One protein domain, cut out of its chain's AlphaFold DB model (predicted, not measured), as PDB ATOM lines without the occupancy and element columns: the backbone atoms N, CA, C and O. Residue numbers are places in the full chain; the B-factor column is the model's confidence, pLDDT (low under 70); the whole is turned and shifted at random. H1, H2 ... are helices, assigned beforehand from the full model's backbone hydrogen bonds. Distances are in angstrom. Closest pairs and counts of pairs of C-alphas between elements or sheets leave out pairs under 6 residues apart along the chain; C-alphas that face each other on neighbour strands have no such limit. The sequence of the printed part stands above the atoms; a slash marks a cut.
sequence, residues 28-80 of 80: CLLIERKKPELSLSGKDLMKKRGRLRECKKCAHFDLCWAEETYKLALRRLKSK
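This is residues 28 to 80 of the 80 residues of an uncharacterized protein of Planctomycetes bacterium (UniProt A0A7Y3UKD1). Three helices stand in a triangle: H4, the longest, has H1 beside it at a shallow tilt and the short H2 as the third corner. The short H3 lies outside this triangle, near the end where H4 begins, while residues 28 to 41 make a wide loop on the side of H1 away from H4. The printed part has 53 residues with four named helices, in the order H1, H2, H3, H4, and no named strand; its class is all helix. It is compact, with a radius of gyration of the C-alphas of 11.1 A, and flat in outline, spanning 30 by 27 by 15 A.

Start from H4, residues 67 to 78, and look at its residues 73 to 77, the part that touches H1, residues 42 to 48. H1 and H4 only just touch, with 3 pairs of C-alphas within 8 A; the closest C-alphas are those of Lys 47 and Ala 73, 7.0 A apart. Their lines stand at a shallow tilt of 30 degrees, and they run the same way. Next find H2, residues 52 to 55, which is close to H4 but not clearly touching it: the closest C-alphas are those of Leu 52 and Leu 74, 6.8 A apart. H1 and H2 only just touch, with 3 pairs of C-alphas within 8 A, and touch only at the corner by their link; the closest C-alphas are those of Met 46 and Leu 52, 5.3 A apart. Farther along is H3, residues 61 to 64, close to H2 but not clearly touching, with the C-alphas of Cys 55 and Phe 61 closest at 6.4 A. H3 and H4 meet only through their link, and H1 and H3 are apart. In the backbones of H1 and H4 each O i to N i+4 pair is within hydrogen-bond range; H2 and H3, with 4 residues each, are too short for such a pair, and in each the one O i to N i+3 pair is within range.

Find C-alpha 67 at (26.028, 46.530, -26.457); from there H4 runs 16.8 A to C-alpha 78 at (39.011, 52.992, -34.950). H1 begins at C-alpha 42, at (31.164, 35.786, -38.287), and runs 9.8 A to C-alpha 48. H2 measures 5.3 A from C-alpha 52 to C-alpha 55, and H3 measures 5.2 A from C-alpha 61 to C-alpha 64.

The two C-alphas farthest apart are those of Lys 35 and Glu 68, at 30.4 A. The printed part has no cut, and the three links between helices are tight. The mean pLDDT of the printed part is 79.3; look for the model's low confidence, under 70, at residues 78 to 80, of which 80 is the chain's last residue.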
ATOM      1  N   CYS A  28      27.153  38.270 -42.139       71.88
ATOM      2  CA  CYS A  28      28.443  37.611 -41.898       71.88
ATOM      3  C   CYS A  28      28.599  36.191 -42.496       71.88
ATOM      4  O   CYS A  28      29.713  35.652 -42.489       71.88
ATOM      5  N   LEU A  29      27.513  35.574 -42.975       70.38
ATOM      6  CA  LEU A  29      27.532  34.335 -43.766       70.38
ATOM      7  C   LEU A  29      27.413  34.592 -45.269       70.38
ATOM      8  O   LEU A  29      27.928  33.796 -46.042       70.38
ATOM      9  N   LEU A  30      26.739  35.672 -45.668       75.00
ATOM     10  CA  LEU A  30      26.540  36.019 -47.079       75.00
ATOM     11  C   LEU A  30      27.787  36.618 -47.733       75.00
ATOM     12  O   LEU A  30      27.899  36.662 -48.953       75.00
ATOM     13  N   ILE A  31      28.733  37.095 -46.928       77.38
ATOM     14  CA  ILE A  31      30.006  37.604 -47.425       77.38
ATOM     15  C   ILE A  31      30.900  36.440 -47.862       77.38
ATOM     16  O   ILE A  31      31.188  35.539 -47.072       77.38
ATOM     17  N   GLU A  32      31.441  36.530 -49.079       81.38
ATOM     18  CA  GLU A  32      32.464  35.606 -49.566       81.38
ATOM     19  C   GLU A  32      33.696  35.604 -48.646       81.38
ATOM     20  O   GLU A  32      34.298  36.650 -48.361       81.38
ATOM     21  N   ARG A  33      34.079  34.409 -48.186       83.56
ATOM     22  CA  ARG A  33      35.222  34.179 -47.298       83.56
ATOM     23  C   ARG A  33      36.431  33.711 -48.097       83.56
ATOM     24  O   ARG A  33      36.344  32.752 -48.855       83.56
ATOM     25  N   LYS A  34      37.590  34.323 -47.858       82.75
ATOM     26  CA  LYS A  34      38.876  33.815 -48.357       82.75
ATOM     27  C   LYS A  34      39.320  32.616 -47.509       82.75
ATOM     28  O   LYS A  34      38.920  32.500 -46.354       82.75
ATOM     29  N   LYS A  35      40.208  31.757 -48.030       78.75
ATOM     30  CA  LYS A  35      40.751  30.581 -47.306       78.75
ATOM     31  C   LYS A  35      41.134  30.840 -45.828       78.75
ATOM     32  O   LYS A  35      40.686  30.067 -44.987       78.75
ATOM     33  N   PRO A  36      41.860  31.920 -45.458       79.81
ATOM     34  CA  PRO A  36      42.204  32.180 -44.050       79.81
ATOM     35  C   PRO A  36      41.031  32.688 -43.191       79.81
ATOM     36  O   PRO A  36      41.177  32.878 -41.987       79.81
ATOM     37  N   GLU A  37      39.885  32.985 -43.797       77.81
ATOM     38  CA  GLU A  37      38.683  33.500 -43.138       77.81
ATOM     39  C   GLU A  37      37.619  32.418 -42.921       77.81
ATOM     40  O   GLU A  37      36.651  32.655 -42.200       77.81
ATOM     41  N   LEU A  38      37.790  31.230 -43.512       76.12
ATOM     42  CA  LEU A  38      36.860  30.110 -43.349       76.12
ATOM     43  C   LEU A  38      36.757  29.672 -41.886       76.12
ATOM     44  O   LEU A  38      35.655  29.417 -41.409       76.12
ATOM     45  N   SER A  39      37.881  29.691 -41.167       78.62
ATOM     46  CA  SER A  39      37.968  29.343 -39.744       78.62
ATOM     47  C   SER A  39      37.506  30.459 -38.802       78.62
ATOM     48  O   SER A  39      37.447  30.251 -37.593       78.62
ATOM     49  N   LEU A  40      37.220  31.665 -39.314       76.69
ATOM     50  CA  LEU A  40      36.795  32.782 -38.474       76.69
ATOM     51  C   LEU A  40      35.307  32.688 -38.155       76.69
ATOM     52  O   LEU A  40      34.472  32.428 -39.026       76.69
ATOM     53  N   SER A  41      34.961  33.044 -36.918       77.88
ATOM     54  CA  SER A  41      33.574  33.348 -36.587       77.88
ATOM     55  C   SER A  41      33.094  34.542 -37.419       77.88
ATOM     56  O   SER A  41      33.866  35.414 -37.821       77.88
ATOM     57  N   GLY A  42      31.789  34.637 -37.647       78.00
ATOM     58  CA  GLY A  42      31.164  35.786 -38.287       78.00
ATOM     59  C   GLY A  42      31.462  37.093 -37.551       78.00
ATOM     60  O   GLY A  42      31.680  38.108 -38.201       78.00
ATOM     61  N   LYS A  43      31.562  37.093 -36.214       79.12
ATOM     62  CA  LYS A  43      31.965  38.300 -35.469       79.12
ATOM     63  C   LYS A  43      33.402  38.702 -35.785       79.12
ATOM     64  O   LYS A  43      33.657  39.879 -36.023       79.12
ATOM     65  N   ASP A  44      34.330  37.749 -35.797       81.25
ATOM     66  CA  ASP A  44      35.746  38.041 -36.034       81.25
ATOM     67  C   ASP A  44      36.023  38.386 -37.493       81.25
ATOM     68  O   ASP A  44      36.813  39.288 -37.759       81.25
ATOM     69  N   LEU A  45      35.288  37.784 -38.430       83.69
ATOM     70  CA  LEU A  45      35.261  38.200 -39.830       83.69
ATOM     71  C   LEU A  45      34.838  39.670 -39.956       83.69
ATOM     72  O   LEU A  45      35.512  40.466 -40.609       83.69
ATOM     73  N   MET A  46      33.747  40.051 -39.286       84.81
ATOM     74  CA  MET A  46      33.211  41.414 -39.339       84.81
ATOM     75  C   MET A  46      34.126  42.434 -38.655       84.81
ATOM     76  O   MET A  46      34.259  43.553 -39.157       84.81
ATOM     77  N   LYS A  47      34.802  42.053 -37.561       84.81
ATOM     78  CA  LYS A  47      35.884  42.850 -36.956       84.81
ATOM     79  C   LYS A  47      37.044  43.016 -37.936       84.81
ATOM     80  O   LYS A  47      37.451  44.140 -38.201       84.81
ATOM     81  N   LYS A  48      37.546  41.916 -38.508       84.31
ATOM     82  CA  LYS A  48      38.713  41.902 -39.404       84.31
ATOM     83  C   LYS A  48      38.487  42.728 -40.669       84.31
ATOM     84  O   LYS A  48      39.402  43.408 -41.112       84.31
ATOM     85  N   ARG A  49      37.270  42.706 -41.220       84.75
ATOM     86  CA  ARG A  49      36.886  43.491 -42.407       84.75
ATOM     87  C   ARG A  49      36.399  44.911 -42.097       84.75
ATOM     88  O   ARG A  49      35.992  45.616 -43.013       84.75
ATOM     89  N   GLY A  50      36.359  45.321 -40.828       85.38
ATOM     90  CA  GLY A  50      35.841  46.634 -40.430       85.38
ATOM     91  C   GLY A  50      34.367  46.874 -40.753       85.38
ATOM     92  O   GLY A  50      33.911  48.011 -40.825       85.38
ATOM     93  N   ARG A  51      33.590  45.799 -40.909       85.38
ATOM     94  CA  ARG A  51      32.166  45.845 -41.268       85.38
ATOM     95  C   ARG A  51      31.240  45.769 -40.051       85.38
ATOM     96  O   ARG A  51      30.046  45.574 -40.218       85.38
ATOM     97  N   LEU A  52      31.745  45.965 -38.829       84.38
ATOM     98  CA  LEU A  52      30.946  45.901 -37.592       84.38
ATOM     99  C   LEU A  52      29.671  46.762 -37.621       84.38
ATOM    100  O   LEU A  52      28.673  46.384 -37.015       84.38
ATOM    101  N   ARG A  53      29.667  47.899 -38.328       85.31
ATOM    102  CA  ARG A  53      28.468  48.746 -38.476       85.31
ATOM    103  C   ARG A  53      27.311  48.024 -39.171       85.31
ATOM    104  O   ARG A  53      26.165  48.230 -38.793       85.31
ATOM    105  N   GLU A  54      27.610  47.114 -40.093       81.81
ATOM    106  CA  GLU A  54      26.592  46.315 -40.782       81.81
ATOM    107  C   GLU A  54      25.937  45.300 -39.839       81.81
ATOM    108  O   GLU A  54      24.770  44.972 -40.017       81.81
ATOM    109  N   CYS A  55      26.625  44.859 -38.776       79.69
ATOM    110  CA  CYS A  55      26.001  44.002 -37.764       79.69
ATOM    111  C   CYS A  55      24.825  44.699 -37.068       79.69
ATOM    112  O   CYS A  55      23.854  44.026 -36.747       79.69
ATOM    113  N   LYS A  56      24.884  46.025 -36.872       81.25
ATOM    114  CA  LYS A  56      23.818  46.797 -36.211       81.25
ATOM    115  C   LYS A  56      22.545  46.907 -37.063       81.25
ATOM    116  O   LYS A  56      21.480  47.168 -36.525       81.25
ATOM    117  N   LYS A  57      22.640  46.679 -38.379       81.06
ATOM    118  CA  LYS A  57      21.477  46.637 -39.284       81.06
ATOM    119  C   LYS A  57      20.680  45.332 -39.171       81.06
ATOM    120  O   LYS A  57      19.596  45.224 -39.730       81.06
ATOM    121  N   CYS A  58      21.220  44.326 -38.486       76.94
ATOM    122  CA  CYS A  58      20.535  43.063 -38.257       76.94
ATOM    123  C   CYS A  58      19.402  43.246 -37.237       76.94
ATOM    124  O   CYS A  58      19.651  43.719 -36.132       76.94
ATOM    125  N   ALA A  59      18.190  42.783 -37.559       75.56
ATOM    126  CA  ALA A  59      17.039  42.829 -36.646       75.56
ATOM    127  C   ALA A  59      17.253  42.034 -35.341       75.56
ATOM    128  O   ALA A  59      16.612  42.301 -34.335       75.56
ATOM    129  N   HIS A  60      18.178  41.071 -35.352       74.88
ATOM    130  CA  HIS A  60      18.544  40.251 -34.194       74.88
ATOM    131  C   HIS A  60      19.911  40.648 -33.617       74.88
ATOM    132  O   HIS A  60      20.622  39.807 -33.060       74.88
ATOM    133  N   PHE A  61      20.328  41.902 -33.814       78.88
ATOM    134  CA  PHE A  61      21.623  42.393 -33.354       78.88
ATOM    135  C   PHE A  61      21.819  42.172 -31.852       78.88
ATOM    136  O   PHE A  61      22.840  41.599 -31.476       78.88
ATOM    137  N   ASP A  62      20.834  42.529 -31.028       76.94
ATOM    138  CA  ASP A  62      20.921  42.449 -29.561       76.94
ATOM    139  C   ASP A  62      21.039  41.008 -29.048       76.94
ATOM    140  O   ASP A  62      21.632  40.749 -28.004       76.94
ATOM    141  N   LEU A  63      20.564  40.035 -29.832       75.00
ATOM    142  CA  LEU A  63      20.748  38.611 -29.540       75.00
ATOM    143  C   LEU A  63      22.158  38.124 -29.886       75.00
ATOM    144  O   LEU A  63      22.607  37.095 -29.391       75.00
ATOM    145  N   CYS A  64      22.864  38.814 -30.780       74.19
ATOM    146  CA  CYS A  64      24.211  38.442 -31.191       74.19
ATOM    147  C   CYS A  64      25.270  39.228 -30.419       74.19
ATOM    148  O   CYS A  64      26.312  38.670 -30.079       74.19
ATOM    149  N   TRP A  65      25.040  40.504 -30.132       77.56
ATOM    150  CA  TRP A  65      25.997  41.396 -29.498       77.56
ATOM    151  C   TRP A  65      25.413  42.024 -28.240       77.56
ATOM    152  O   TRP A  65      24.455  42.781 -28.311       77.56
ATOM    153  N   ALA A  66      26.089  41.811 -27.112       82.31
ATOM    154  CA  ALA A  66      25.955  42.722 -25.985       82.31
ATOM    155  C   ALA A  66      26.480  44.108 -26.396       82.31
ATOM    156  O   ALA A  66      27.539  44.214 -27.035       82.31
ATOM    157  N   GLU A  67      25.744  45.159 -26.030       81.94
ATOM    158  CA  GLU A  67      26.028  46.530 -26.457       81.94
ATOM    159  C   GLU A  67      27.455  46.970 -26.083       81.94
ATOM    160  O   GLU A  67      28.175  47.540 -26.909       81.94
ATOM    161  N   GLU A  68      27.906  46.647 -24.870       84.25
ATOM    162  CA  GLU A  68      29.253  46.968 -24.391       84.25
ATOM    163  C   GLU A  68      30.339  46.278 -25.219       84.25
ATOM    164  O   GLU A  68      31.266  46.925 -25.718       84.25
ATOM    165  N   THR A  69      30.190  44.974 -25.461       83.44
ATOM    166  CA  THR A  69      31.115  44.185 -26.284       83.44
ATOM    167  C   THR A  69      31.203  44.744 -27.703       83.44
ATOM    168  O   THR A  69      32.284  44.786 -28.298       83.44
ATOM    169  N   TYR A  70      30.081  45.220 -28.248       85.62
ATOM    170  CA  TYR A  70      30.040  45.853 -29.561       85.62
ATOM    171  C   TYR A  70      30.735  47.214 -29.586       85.62
ATOM    172  O   TYR A  70      31.557  47.467 -30.471       85.62
ATOM    173  N   LYS A  71      30.465  48.077 -28.598       87.00
ATOM    174  CA  LYS A  71      31.131  49.380 -28.444       87.00
ATOM    175  C   LYS A  71      32.648  49.210 -28.323       87.00
ATOM    176  O   LYS A  71      33.397  49.922 -28.994       87.00
ATOM    177  N   LEU A  72      33.109  48.230 -27.543       86.00
ATOM    178  CA  LEU A  72      34.530  47.888 -27.419       86.00
ATOM    179  C   LEU A  72      35.127  47.419 -28.751       86.00
ATOM    180  O   LEU A  72      36.196  47.889 -29.145       86.00
ATOM    181  N   ALA A  73      34.433  46.539 -29.478       83.81
ATOM    182  CA  ALA A  73      34.883  46.070 -30.787       83.81
ATOM    183  C   ALA A  73      34.977  47.211 -31.818       83.81
ATOM    184  O   ALA A  73      35.946  47.277 -32.572       83.81
ATOM    185  N   LEU A  74      34.017  48.143 -31.817       85.38
ATOM    186  CA  LEU A  74      34.046  49.338 -32.666       85.38
ATOM    187  C   LEU A  74      35.187  50.296 -32.308       85.38
ATOM    188  O   LEU A  74      35.812  50.847 -33.212       85.38
ATOM    189  N   ARG A  75      35.470  50.507 -31.015       85.50
ATOM    190  CA  ARG A  75      36.599  51.348 -30.573       85.50
ATOM    191  C   ARG A  75      37.933  50.773 -31.042       85.50
ATOM    192  O   ARG A  75      38.727  51.498 -31.626       85.50
ATOM    193  N   ARG A  76      38.133  49.459 -30.882       80.25
ATOM    194  CA  ARG A  76      39.343  48.758 -31.350       80.25
ATOM    195  C   ARG A  76      39.527  48.820 -32.866       80.25
ATOM    196  O   ARG A  76      40.658  48.766 -33.329       80.25
ATOM    197  N   LEU A  77      38.440  48.946 -33.628       76.50
ATOM    198  CA  LEU A  77      38.507  49.153 -35.072       76.50
ATOM    199  C   LEU A  77      38.999  50.561 -35.444       76.50
ATOM    200  O   LEU A  77      39.700  50.704 -36.432       76.50
ATOM    201  N   LYS A  78      38.620  51.595 -34.680       65.69
ATOM    202  CA  LYS A  78      39.011  52.992 -34.950       65.69
ATOM    203  C   LYS A  78      40.466  53.312 -34.589       65.69
ATOM    204  O   LYS A  78      40.981  54.310 -35.067       65.69
ATOM    205  N   SER A  79      41.093  52.510 -33.728       59.81
ATOM    206  CA  SER A  79      42.495  52.680 -33.313       59.81
ATOM    207  C   SER A  79      43.505  51.999 -34.245       59.81
ATOM    208  O   SER A  79      44.673  51.900 -33.881       59.81
ATOM    209  N   LYS A  80      43.068  51.484 -35.397       52.41
ATOM    210  CA  LYS A  80      43.902  50.772 -36.366       52.41
ATOM    211  C   LYS A  80      43.862  51.481 -37.708       52.41
ATOM    212  O   LYS A  80      44.906  51.452 -38.385       52.41
TER     213      LYS A  80